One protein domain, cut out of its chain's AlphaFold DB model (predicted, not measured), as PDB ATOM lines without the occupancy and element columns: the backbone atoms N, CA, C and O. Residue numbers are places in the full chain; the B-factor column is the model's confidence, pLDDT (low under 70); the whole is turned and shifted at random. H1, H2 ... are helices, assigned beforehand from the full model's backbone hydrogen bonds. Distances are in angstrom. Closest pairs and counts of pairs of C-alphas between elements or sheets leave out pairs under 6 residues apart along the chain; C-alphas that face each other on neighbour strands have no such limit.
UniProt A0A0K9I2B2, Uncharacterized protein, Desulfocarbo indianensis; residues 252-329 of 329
ATOM      1  N   GLU A 252       1.370  43.067  -0.807       90.12
ATOM      2  CA  GLU A 252       1.082  41.890  -1.622       90.12
ATOM      3  C   GLU A 252       1.547  42.096  -3.069       90.12
ATOM      4  O   GLU A 252       2.180  41.229  -3.665       90.12
ATOM      5  N   ALA A 253       1.315  43.285  -3.636       93.62
ATOM      6  CA  ALA A 253       1.809  43.606  -4.972       93.62
ATOM      7  C   ALA A 253       3.340  43.594  -5.017       93.62
ATOM      8  O   ALA A 253       3.922  43.088  -5.974       93.62
ATOM      9  N   PHE A 254       3.994  44.120  -3.980       94.06
ATOM     10  CA  PHE A 254       5.449  44.098  -3.874       94.06
ATOM     11  C   PHE A 254       6.012  42.679  -3.713       94.06
ATOM     12  O   PHE A 254       7.064  42.363  -4.265       94.06
ATOM     13  N   GLU A 255       5.292  41.793  -3.032       95.69
ATOM     14  CA  GLU A 255       5.646  40.378  -2.951       95.69
ATOM     15  C   GLU A 255       5.617  39.711  -4.335       95.69
ATOM     16  O   GLU A 255       6.615  39.115  -4.748       95.69
ATOM     17  N   TYR A 256       4.539  39.885  -5.108       97.31
ATOM     18  CA  TYR A 256       4.467  39.359  -6.476       97.31
ATOM     19  C   TYR A 256       5.536  39.962  -7.392       97.31
ATOM     20  O   TYR A 256       6.102  39.261  -8.231       97.31
ATOM     21  N   ILE A 257       5.885  41.236  -7.192       96.31
ATOM     22  CA  ILE A 257       7.014  41.885  -7.867       96.31
ATOM     23  C   ILE A 257       8.311  41.103  -7.611       96.31
ATOM     24  O   ILE A 257       9.038  40.782  -8.550       96.31
ATOM     25  N   ILE A 258       8.610  40.765  -6.356       95.69
ATOM     26  CA  ILE A 258       9.813  40.005  -5.989       95.69
ATOM     27  C   ILE A 258       9.781  38.592  -6.588       95.69
ATOM     28  O   ILE A 258      10.784  38.158  -7.161       95.69
ATOM     29  N   LYS A 259       8.640  37.895  -6.507       97.06
ATOM     30  CA  LYS A 259       8.487  36.537  -7.056       97.06
ATOM     31  C   LYS A 259       8.760  36.511  -8.558       97.06
ATOM     32  O   LYS A 259       9.640  35.785  -9.023       97.06
ATOM     33  N   LEU A 260       8.089  37.388  -9.304       96.25
ATOM     34  CA  LEU A 260       8.245  37.500 -10.753       96.25
ATOM     35  C   LEU A 260       9.672  37.904 -11.154       96.25
ATOM     36  O   LEU A 260      10.207  37.336 -12.106       96.25
ATOM     37  N   HIS A 261      10.319  38.817 -10.414       94.44
ATOM     38  CA  HIS A 261      11.732  39.173 -10.614       94.44
ATOM     39  C   HIS A 261      12.663  37.960 -10.529       94.44
ATOM     40  O   HIS A 261      13.553  37.804 -11.367       94.44
ATOM     41  N   LEU A 262      12.499  37.115  -9.510       94.12
ATOM     42  CA  LEU A 262      13.358  35.948  -9.344       94.12
ATOM     43  C   LEU A 262      13.124  34.939 -10.473       94.12
ATOM     44  O   LEU A 262      14.077  34.441 -11.071       94.12
ATOM     45  N   MET A 263      11.859  34.691 -10.810       94.69
ATOM     46  CA  MET A 263      11.465  33.709 -11.818       94.69
ATOM     47  C   MET A 263      11.921  34.086 -13.236       94.69
ATOM     48  O   MET A 263      12.318  33.202 -13.997       94.69
ATOM     49  N   ILE A 264      11.921  35.377 -13.604       93.19
ATOM     50  CA  ILE A 264      12.457  35.836 -14.900       93.19
ATOM     51  C   ILE A 264      13.989  35.748 -14.950       93.19
ATOM     52  O   ILE A 264      14.559  35.317 -15.958       93.19
ATOM     53  N   VAL A 265      14.673  36.106 -13.855       91.94
ATOM     54  CA  VAL A 265      16.140  36.033 -13.791       91.94
ATOM     55  C   VAL A 265      16.608  34.581 -13.831       91.94
ATOM     56  O   VAL A 265      17.528  34.268 -14.586       91.94
ATOM     57  N   GLU A 266      15.948  33.682 -13.102       91.00
ATOM     58  CA  GLU A 266      16.276  32.253 -13.115       91.00
ATOM     59  C   GLU A 266      15.918  31.570 -14.442       91.00
ATOM     60  O   GLU A 266      16.647  30.686 -14.897       91.00
ATOM     61  N   GLY A 267      14.874  32.046 -15.124       90.25
ATOM     62  CA  GLY A 267      14.454  31.545 -16.430       90.25
ATOM     63  C   GLY A 267      13.234  30.630 -16.411       90.25
ATOM     64  O   GLY A 267      12.858  30.130 -17.473       90.25
ATOM     65  N   THR A 268      12.602  30.446 -15.250       92.81
ATOM     66  CA  THR A 268      11.239  29.905 -15.121       92.81
ATOM     67  C   THR A 268      10.266  30.680 -16.013       92.81
ATOM     68  O   THR A 268       9.475  30.085 -16.743       92.81
ATOM     69  N   ILE A 269      10.390  32.009 -16.025       92.56
ATOM     70  CA  ILE A 269       9.737  32.881 -17.002       92.56
ATOM     71  C   ILE A 269      10.794  33.257 -18.047       92.56
ATOM     72  O   ILE A 269      11.919  33.610 -17.693       92.56
ATOM     73  N   LYS A 270      10.468  33.160 -19.343       89.00
ATOM     74  CA  LYS A 270      11.406  33.516 -20.428       89.00
ATOM     75  C   LYS A 270      11.293  34.982 -20.825       89.00
ATOM     76  O   LYS A 270      12.313  35.626 -21.061       89.00
ATOM     77  N   LYS A 271      10.061  35.478 -20.909       90.06
ATOM     78  CA  LYS A 271       9.713  36.874 -21.159       90.06
ATOM     79  C   LYS A 271       8.700  37.300 -20.111       90.06
ATOM     80  O   LYS A 271       7.782  36.542 -19.819       90.06
ATOM     81  N   ILE A 272       8.866  38.481 -19.522       89.62
ATOM     82  CA  ILE A 272       7.994  38.921 -18.421       89.62
ATOM     83  C   ILE A 272       6.532  39.047 -18.869       89.62
ATOM     84  O   ILE A 272       5.610  38.848 -18.086       89.62
ATOM     85  N   GLU A 273       6.328  39.304 -20.155       93.19
ATOM     86  CA  GLU A 273       5.037  39.333 -20.817       93.19
ATOM     87  C   GLU A 273       4.281  37.999 -20.732       93.19
ATOM     88  O   GLU A 273       3.054  38.008 -20.661       93.19
ATOM     89  N   ASP A 274       4.993  36.868 -20.663       93.12
ATOM     90  CA  ASP A 274       4.399  35.529 -20.547       93.12
ATOM     91  C   ASP A 274       3.707  35.318 -19.186       93.12
ATOM     92  O   ASP A 274       2.883  34.413 -19.052       93.12
ATOM     93  N   ALA A 275       4.046  36.134 -18.181       92.62
ATOM     94  CA  ALA A 275       3.474  36.076 -16.835       92.62
ATOM     95  C   ALA A 275       2.232  36.964 -16.659       92.62
ATOM     96  O   ALA A 275       1.572  36.917 -15.618       92.62
ATOM     97  N   VAL A 276       1.895  37.787 -17.657       93.88
ATOM     98  CA  VAL A 276       0.675  38.599 -17.615       93.88
ATOM     99  C   VAL A 276      -0.540  37.672 -17.663       93.88
ATOM    100  O   VAL A 276      -0.681  36.855 -18.569       93.88
ATOM    101  N   GLY A 277      -1.435  37.812 -16.686       93.44
ATOM    102  CA  GLY A 277      -2.627  36.980 -16.536       93.44
ATOM    103  C   GLY A 277      -2.427  35.723 -15.689       93.44
ATOM    104  O   GLY A 277      -3.388  34.979 -15.508       93.44
ATOM    105  N   TRP A 278      -1.228  35.468 -15.152       95.75
ATOM    106  CA  TRP A 278      -1.032  34.362 -14.209       95.75
ATOM    107  C   TRP A 278      -1.806  34.621 -12.924       95.75
ATOM    108  O   TRP A 278      -1.664  35.674 -12.318       95.75
ATOM    109  N   ALA A 279      -2.611  33.658 -12.487       95.44
ATOM    110  CA  ALA A 279      -3.270  33.768 -11.195       95.44
ATOM    111  C   ALA A 279      -2.233  33.810 -10.063       95.44
ATOM    112  O   ALA A 279      -1.165  33.202 -10.152       95.44
ATOM    113  N   GLU A 280      -2.599  34.467  -8.969       95.12
ATOM    114  CA  GLU A 280      -1.828  34.578  -7.732       95.12
ATOM    115  C   GLU A 280      -1.312  33.204  -7.275       95.12
ATOM    116  O   GLU A 280      -0.109  33.008  -7.116       95.12
ATOM    117  N   ALA A 281      -2.207  32.211  -7.217       96.56
ATOM    118  CA  ALA A 281      -1.874  30.839  -6.837       96.56
ATOM    119  C   ALA A 281      -0.862  30.169  -7.785       96.56
ATOM    120  O   ALA A 281      -0.038  29.377  -7.339       96.56
ATOM    121  N   SER A 282      -0.901  30.484  -9.085       96.88
ATOM    122  CA  SER A 282       0.052  29.942 -10.059       96.88
ATOM    123  C   SER A 282       1.445  30.544  -9.888       96.88
ATOM    124  O   SER A 282       2.437  29.839 -10.058       96.88
ATOM    125  N   ILE A 283       1.530  31.833  -9.539       97.50
ATOM    126  CA  ILE A 283       2.810  32.468  -9.204       97.50
ATOM    127  C   ILE A 283       3.363  31.866  -7.918       97.50
ATOM    128  O   ILE A 283       4.541  31.523  -7.882       97.50
ATOM    129  N   ASP A 284       2.523  31.715  -6.896       97.75
ATOM    130  CA  ASP A 284       2.929  31.170  -5.602       97.75
ATOM    131  C   ASP A 284       3.449  29.735  -5.744       97.75
ATOM    132  O   ASP A 284       4.569  29.447  -5.330       97.75
ATOM    133  N   GLU A 285       2.714  28.866  -6.441       98.06
ATOM    134  CA  GLU A 285       3.137  27.487  -6.693       98.06
ATOM    135  C   GLU A 285       4.460  27.420  -7.471       98.06
ATOM    136  O   GLU A 285       5.382  26.695  -7.090       98.06
ATOM    137  N   ALA A 286       4.583  28.181  -8.562       97.38
ATOM    138  CA  ALA A 286       5.794  28.175  -9.375       97.38
ATOM    139  C   ALA A 286       6.997  28.770  -8.623       97.38
ATOM    140  O   ALA A 286       8.128  28.306  -8.796       97.38
ATOM    141  N   PHE A 287       6.768  29.769  -7.770       97.25
ATOM    142  CA  PHE A 287       7.797  30.351  -6.921       97.25
ATOM    143  C   PHE A 287       8.251  29.375  -5.831       97.25
ATOM    144  O   PHE A 287       9.452  29.187  -5.657       97.25
ATOM    145  N   ASP A 288       7.329  28.690  -5.156       97.38
ATOM    146  CA  ASP A 288       7.662  27.686  -4.140       97.38
ATOM    147  C   ASP A 288       8.462  26.525  -4.744       97.38
ATOM    148  O   ASP A 288       9.476  26.086  -4.189       97.38
ATOM    149  N   GLN A 289       8.066  26.070  -5.937       96.69
ATOM    150  CA  GLN A 289       8.826  25.079  -6.697       96.69
ATOM    151  C   GLN A 289      10.233  25.584  -7.026       96.69
ATOM    152  O   GLN A 289      11.205  24.848  -6.842       96.69
ATOM    153  N   LEU A 290      10.361  26.830  -7.491       95.44
ATOM    154  CA  LEU A 290      11.651  27.454  -7.771       95.44
ATOM    155  C   LEU A 290      12.535  27.510  -6.517       95.44
ATOM    156  O   LEU A 290      13.689  27.084  -6.575       95.44
ATOM    157  N   MET A 291      12.000  27.966  -5.385       94.94
ATOM    158  CA  MET A 291      12.740  28.049  -4.124       94.94
ATOM    159  C   MET A 291      13.228  26.672  -3.663       94.94
ATOM    160  O   MET A 291      14.407  26.524  -3.350       94.94
ATOM    161  N   SER A 292      12.383  25.638  -3.743       94.38
ATOM    162  CA  SER A 292      12.797  24.258  -3.451       94.38
ATOM    163  C   SER A 292      13.885  23.749  -4.408       94.38
ATOM    164  O   SER A 292      14.775  22.994  -4.014       94.38
ATOM    165  N   GLN A 293      13.871  24.162  -5.681       92.81
ATOM    166  CA  GLN A 293      14.964  23.823  -6.594       92.81
ATOM    167  C   GLN A 293      16.270  24.529  -6.205       92.81
ATOM    168  O   GLN A 293      17.324  23.898  -6.288       92.81
ATOM    169  N   LEU A 294      16.230  25.793  -5.777       92.62
ATOM    170  CA  LEU A 294      17.427  26.564  -5.413       92.62
ATOM    171  C   LEU A 294      18.161  26.027  -4.171       92.62
ATOM    172  O   LEU A 294      19.349  26.301  -4.006       92.62
ATOM    173  N   GLU A 295      17.543  25.155  -3.372       90.38
ATOM    174  CA  GLU A 295      18.238  24.410  -2.310       90.38
ATOM    175  C   GLU A 295      19.325  23.459  -2.854       90.38
ATOM    176  O   GLU A 295      20.288  23.128  -2.155       90.38
ATOM    177  N   LYS A 296      19.236  23.052  -4.128       91.94
ATOM    178  CA  LYS A 296      20.218  22.176  -4.782       91.94
ATOM    179  C   LYS A 296      21.375  22.988  -5.365       91.94
ATOM    180  O   LYS A 296      21.161  23.887  -6.176       91.94
ATOM    181  N   GLU A 297      22.609  22.596  -5.048       89.75
ATOM    182  CA  GLU A 297      23.835  23.270  -5.512       89.75
ATOM    183  C   GLU A 297      23.873  23.457  -7.037       89.75
ATOM    184  O   GLU A 297      24.052  24.575  -7.524       89.75
ATOM    185  N   ASP A 298      23.577  22.404  -7.804       91.31
ATOM    186  CA  ASP A 298      23.556  22.465  -9.269       91.31
ATOM    187  C   ASP A 298      22.567  23.504  -9.824       91.31
ATOM    188  O   ASP A 298      22.754  24.019 -10.931       91.31
ATOM    189  N   ARG A 299      21.476  23.798  -9.099       90.81
ATOM    190  CA  ARG A 299      20.503  24.829  -9.497       90.81
ATOM    191  C   ARG A 299      21.052  26.222  -9.247       90.81
ATOM    192  O   ARG A 299      20.912  27.069 -10.126       90.81
ATOM    193  N   ARG A 300      21.742  26.435  -8.126       90.94
ATOM    194  CA  ARG A 300      22.404  27.712  -7.824       90.94
ATOM    195  C   ARG A 300      23.522  28.022  -8.808       90.94
ATOM    196  O   ARG A 300      23.576  29.130  -9.335       90.94
ATOM    197  N   VAL A 301      24.337  27.026  -9.164       91.44
ATOM    198  CA  VAL A 301      25.376  27.182 -10.198       91.44
ATOM    199  C   VAL A 301      24.756  27.562 -11.548       91.44
ATOM    200  O   VAL A 301      25.276  28.434 -12.248       91.44
ATOM    201  N   ARG A 302      23.613  26.968 -11.918       90.69
ATOM    202  CA  ARG A 302      22.890  27.359 -13.141       90.69
ATOM    203  C   ARG A 302      22.358  28.787 -13.085       90.69
ATOM    204  O   ARG A 302      22.529  29.509 -14.066       90.69
ATOM    205  N   LEU A 303      21.759  29.195 -11.966       91.06
ATOM    206  CA  LEU A 303      21.306  30.571 -11.756       91.06
ATOM    207  C   LEU A 303      22.478  31.556 -11.889       91.06
ATOM    208  O   LEU A 303      22.390  32.502 -12.669       91.06
ATOM    209  N   MET A 304      23.601  31.290 -11.216       89.62
ATOM    210  CA  MET A 304      24.826  32.088 -11.328       89.62
ATOM    211  C   MET A 304      25.304  32.212 -12.777       89.62
ATOM    212  O   MET A 304      25.506  33.322 -13.267       89.62
ATOM    213  N   ASN A 305      25.449  31.092 -13.490       90.75
ATOM    214  CA  ASN A 305      25.904  31.099 -14.881       90.75
ATOM    215  C   ASN A 305      24.951  31.883 -15.791       90.75
ATOM    216  O   ASN A 305      25.395  32.591 -16.693       90.75
ATOM    217  N   ARG A 306      23.641  31.803 -15.538       88.38
ATOM    218  CA  ARG A 306      22.637  32.567 -16.279       88.38
ATOM    219  C   ARG A 306      22.743  34.069 -16.014       88.38
ATOM    220  O   ARG A 306      22.671  34.843 -16.970       88.38
ATOM    221  N   ILE A 307      22.947  34.470 -14.758       88.62
ATOM    222  CA  ILE A 307      23.173  35.870 -14.375       88.62
ATOM    223  C   ILE A 307      24.436  36.411 -15.052       88.62
ATOM    224  O   ILE A 307      24.396  37.490 -15.638       88.62
ATOM    225  N   LEU A 308      25.537  35.652 -15.028       87.75
ATOM    226  CA  LEU A 308      26.796  36.039 -15.672       87.75
ATOM    227  C   LEU A 308      26.676  36.134 -17.199       87.75
ATOM    228  O   LEU A 308      27.335  36.974 -17.808       87.75
ATOM    229  N   ALA A 309      25.827  35.307 -17.815       87.31
ATOM    230  CA  ALA A 309      25.581  35.345 -19.252       87.31
ATOM    231  C   ALA A 309      24.713  36.540 -19.689       87.31
ATOM    232  O   ALA A 309      24.900  37.036 -20.796       87.31
ATOM    233  N   ASN A 310      23.785  37.014 -18.845       81.06
ATOM    234  CA  ASN A 310      22.841  38.094 -19.184       81.06
ATOM    235  C   ASN A 310      22.726  39.167 -18.078       81.06
ATOM    236  O   ASN A 310      21.620  39.459 -17.610       81.06
ATOM    237  N   PRO A 311      23.835  39.794 -17.644       64.25
ATOM    238  CA  PRO A 311      23.833  40.659 -16.461       64.25
ATOM    239  C   PRO A 311      23.005  41.942 -16.642       64.25
ATOM    240  O   PRO A 311      22.576  42.543 -15.659       64.25
ATOM    241  N   TYR A 312      22.761  42.365 -17.885       65.81
ATOM    242  CA  TYR A 312      22.112  43.642 -18.193       65.81
ATOM    243  C   TYR A 312      20.624  43.543 -18.553       65.81
ATOM    244  O   TYR A 312      19.949  44.569 -18.488       65.81
ATOM    245  N   ASP A 313      20.106  42.355 -18.889       69.62
ATOM    246  CA  ASP A 313      18.746  42.231 -19.439       69.62
ATOM    247  C   ASP A 313      17.663  42.292 -18.358       69.62
ATOM    248  O   ASP A 313      16.767  43.134 -18.420       69.62
ATOM    249  N   PHE A 314      17.761  41.453 -17.324       71.56
ATOM    250  CA  PHE A 314      16.720  41.369 -16.291       71.56
ATOM    251  C   PHE A 314      17.197  41.881 -14.934       71.56
ATOM    252  O   PHE A 314      16.462  42.582 -14.244       71.56
ATOM    253  N   LEU A 315      18.457  41.620 -14.571       84.06
ATOM    254  CA  LEU A 315      18.984  41.970 -13.250       84.06
ATOM    255  C   LEU A 315      19.002  43.488 -12.998       84.06
ATOM    256  O   LEU A 315      18.740  43.931 -11.876       84.06
ATOM    257  N   ARG A 316      19.257  44.297 -14.036       85.69
ATOM    258  CA  ARG A 316      19.288  45.767 -13.944       85.69
ATOM    259  C   ARG A 316      17.986  46.341 -13.390       85.69
ATOM    260  O   ARG A 316      18.039  47.219 -12.533       85.69
ATOM    261  N   TYR A 317      16.849  45.816 -13.842       88.88
ATOM    262  CA  TYR A 317      15.524  46.307 -13.467       88.88
ATOM    263  C   TYR A 317      14.905  45.531 -12.303       88.88
ATOM    264  O   TYR A 317      13.721  45.694 -12.043       88.88
ATOM    265  N   THR A 318      15.694  44.714 -11.591       90.69
ATOM    266  CA  THR A 318      15.193  43.957 -10.436       90.69
ATOM    267  C   THR A 318      15.250  44.720  -9.118       90.69
ATOM    268  O   THR A 318      16.216  45.446  -8.842       90.69
ATOM    269  N   ALA A 319      14.223  44.517  -8.288       91.44
ATOM    270  CA  ALA A 319      14.169  45.019  -6.918       91.44
ATOM    271  C   ALA A 319      15.327  44.445  -6.074       91.44
ATOM    272  O   ALA A 319      15.743  43.299  -6.288       91.44
ATOM    273  N   PRO A 320      15.879  45.218  -5.124       90.19
ATOM    274  CA  PRO A 320      17.010  44.773  -4.312       90.19
ATOM    275  C   PRO A 320      16.683  43.553  -3.446       90.19
ATOM    276  O   PRO A 320      17.571  42.745  -3.206       90.19
ATOM    277  N   GLU A 321      15.432  43.359  -3.038       91.19
ATOM    278  CA  GLU A 321      14.981  42.190  -2.281       91.19
ATOM    279  C   GLU A 321      15.111  40.907  -3.110       91.19
ATOM    280  O   GLU A 321      15.636  39.910  -2.620       91.19
ATOM    281  N   ALA A 322      14.740  40.947  -4.395       91.69
ATOM    282  CA  ALA A 322      14.958  39.822  -5.305       91.69
ATOM    283  C   ALA A 322      16.457  39.520  -5.476       91.69
ATOM    284  O   ALA A 322      16.859  38.359  -5.467       91.69
ATOM    285  N   LYS A 323      17.304  40.559  -5.562       90.56
ATOM    286  CA  LYS A 323      18.774  40.403  -5.573       90.56
ATOM    287  C   LYS A 323      19.290  39.793  -4.273       90.56
ATOM    288  O   LYS A 323      20.153  38.925  -4.321       90.56
ATOM    289  N   GLY A 324      18.745  40.207  -3.133       90.12
ATOM    290  CA  GLY A 324      19.068  39.650  -1.824       90.12
ATOM    291  C   GLY A 324      18.754  38.159  -1.738       90.12
ATOM    292  O   GLY A 324      19.610  37.391  -1.312       90.12
ATOM    293  N   ILE A 325      17.580  37.736  -2.222       89.88
ATOM    294  CA  ILE A 325      17.211  36.314  -2.292       89.88
ATOM    295  C   ILE A 325      18.227  35.542  -3.139       89.88
ATOM    296  O   ILE A 325      18.725  34.517  -2.693       89.88
ATOM    297  N   MET A 326      18.596  36.056  -4.316       86.75
ATOM    298  CA  MET A 326      19.584  35.406  -5.191       86.75
ATOM    299  C   MET A 326      20.981  35.276  -4.566       86.75
ATOM    300  O   MET A 326      21.713  34.369  -4.940       86.75
ATOM    301  N   LEU A 327      21.364  36.189  -3.669       83.38
ATOM    302  CA  LEU A 327      22.662  36.170  -2.985       83.38
ATOM    303  C   LEU A 327      22.675  35.288  -1.733       83.38
ATOM    304  O   LEU A 327      23.741  34.831  -1.333       83.38
ATOM    305  N   TYR A 328      21.525  35.127  -1.075       78.25
ATOM    306  CA  TYR A 328      21.407  34.339   0.149       78.25
ATOM    307  C   TYR A 328      21.397  32.829  -0.118       78.25
ATOM    308  O   TYR A 328      21.924  32.076   0.699       78.25
ATOM    309  N   GLN A 329      20.765  32.409  -1.219       61.94
ATOM    310  CA  GLN A 329      20.672  31.002  -1.625       61.94
ATOM    311  C   GLN A 329      22.043  30.451  -2.016       61.94
ATOM    312  O   GLN A 329      22.395  29.354  -1.526       61.94
TER     313      GLN A 329
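Overview. This is residues 252 to 329 of the 329 residues of an uncharacterized protein of Desulfocarbo indianensis (UniProt A0A0K9I2B2). One helix, H1, makes the core, with H3 and H5 packed on different sides of it and H4 across its last residues. H3 and H4 meet near their ends as an L, and the short H2 lies between H1 and H3 along the chain. The printed part has 78 residues with five named helices, H1 to H5 in order, and no named strand; its class is all helix. It is compact, with a radius of gyration of the C-alphas of 11.7 A, and rounded, spanning 29 by 25 by 20 A.

Along the chain. Find C-alpha 252 at (1.082, 41.890, -1.622); from there H1 runs through residues 252 to 266, 21.3 A. H2 is residues 272 to 275, 5.6 A. H3 begins at C-alpha 280, (-1.828, 34.578, -7.732), and runs 21.0 A to residue 294. H4, residues 297 to 309, is 18.4 A long. H5, residues 320 to 328, covers 12.2 A and ends at (21.407, 34.339, 0.149).

Arrangement. Start at the hub, H1. Its closest C-alphas to H3 are those of Lys 259 and Phe 287, 6.2 A; the two touch at a steep tilt of 46 degrees, the same way. With residues 258 to 262 alone H1 touches H5, at a steep tilt of 52 degrees, the same way; the closest C-alphas, Ile 258 and Ala 322, are 5.2 A apart. With residues 265 to 266 alone it touches H4, about perpendicular at 85 degrees; look at C-alphas 266 and 303, the closest, 5.5 A. H1 and H2 only just touch, with 3 pairs of C-alphas within 8 A, the closest Ile 264 and Ile 272, 6.5 A. H3 and H4 are close but not clearly touching, H4 and H5 are near each other, and H3 and H5 are apart. In H1, H3, H4 and H5 every O i to N i+4 pair is within hydrogen-bond range; H2 is too short for such a pair.

Size, cuts and confidence. The C-alphas of Gly 277 and Glu 297 are the farthest apart, 31.8 A. The printed part has no cut and no long link. Look for pLDDT under 70 at residues 311 to 313 and at residue 329, the chain's last.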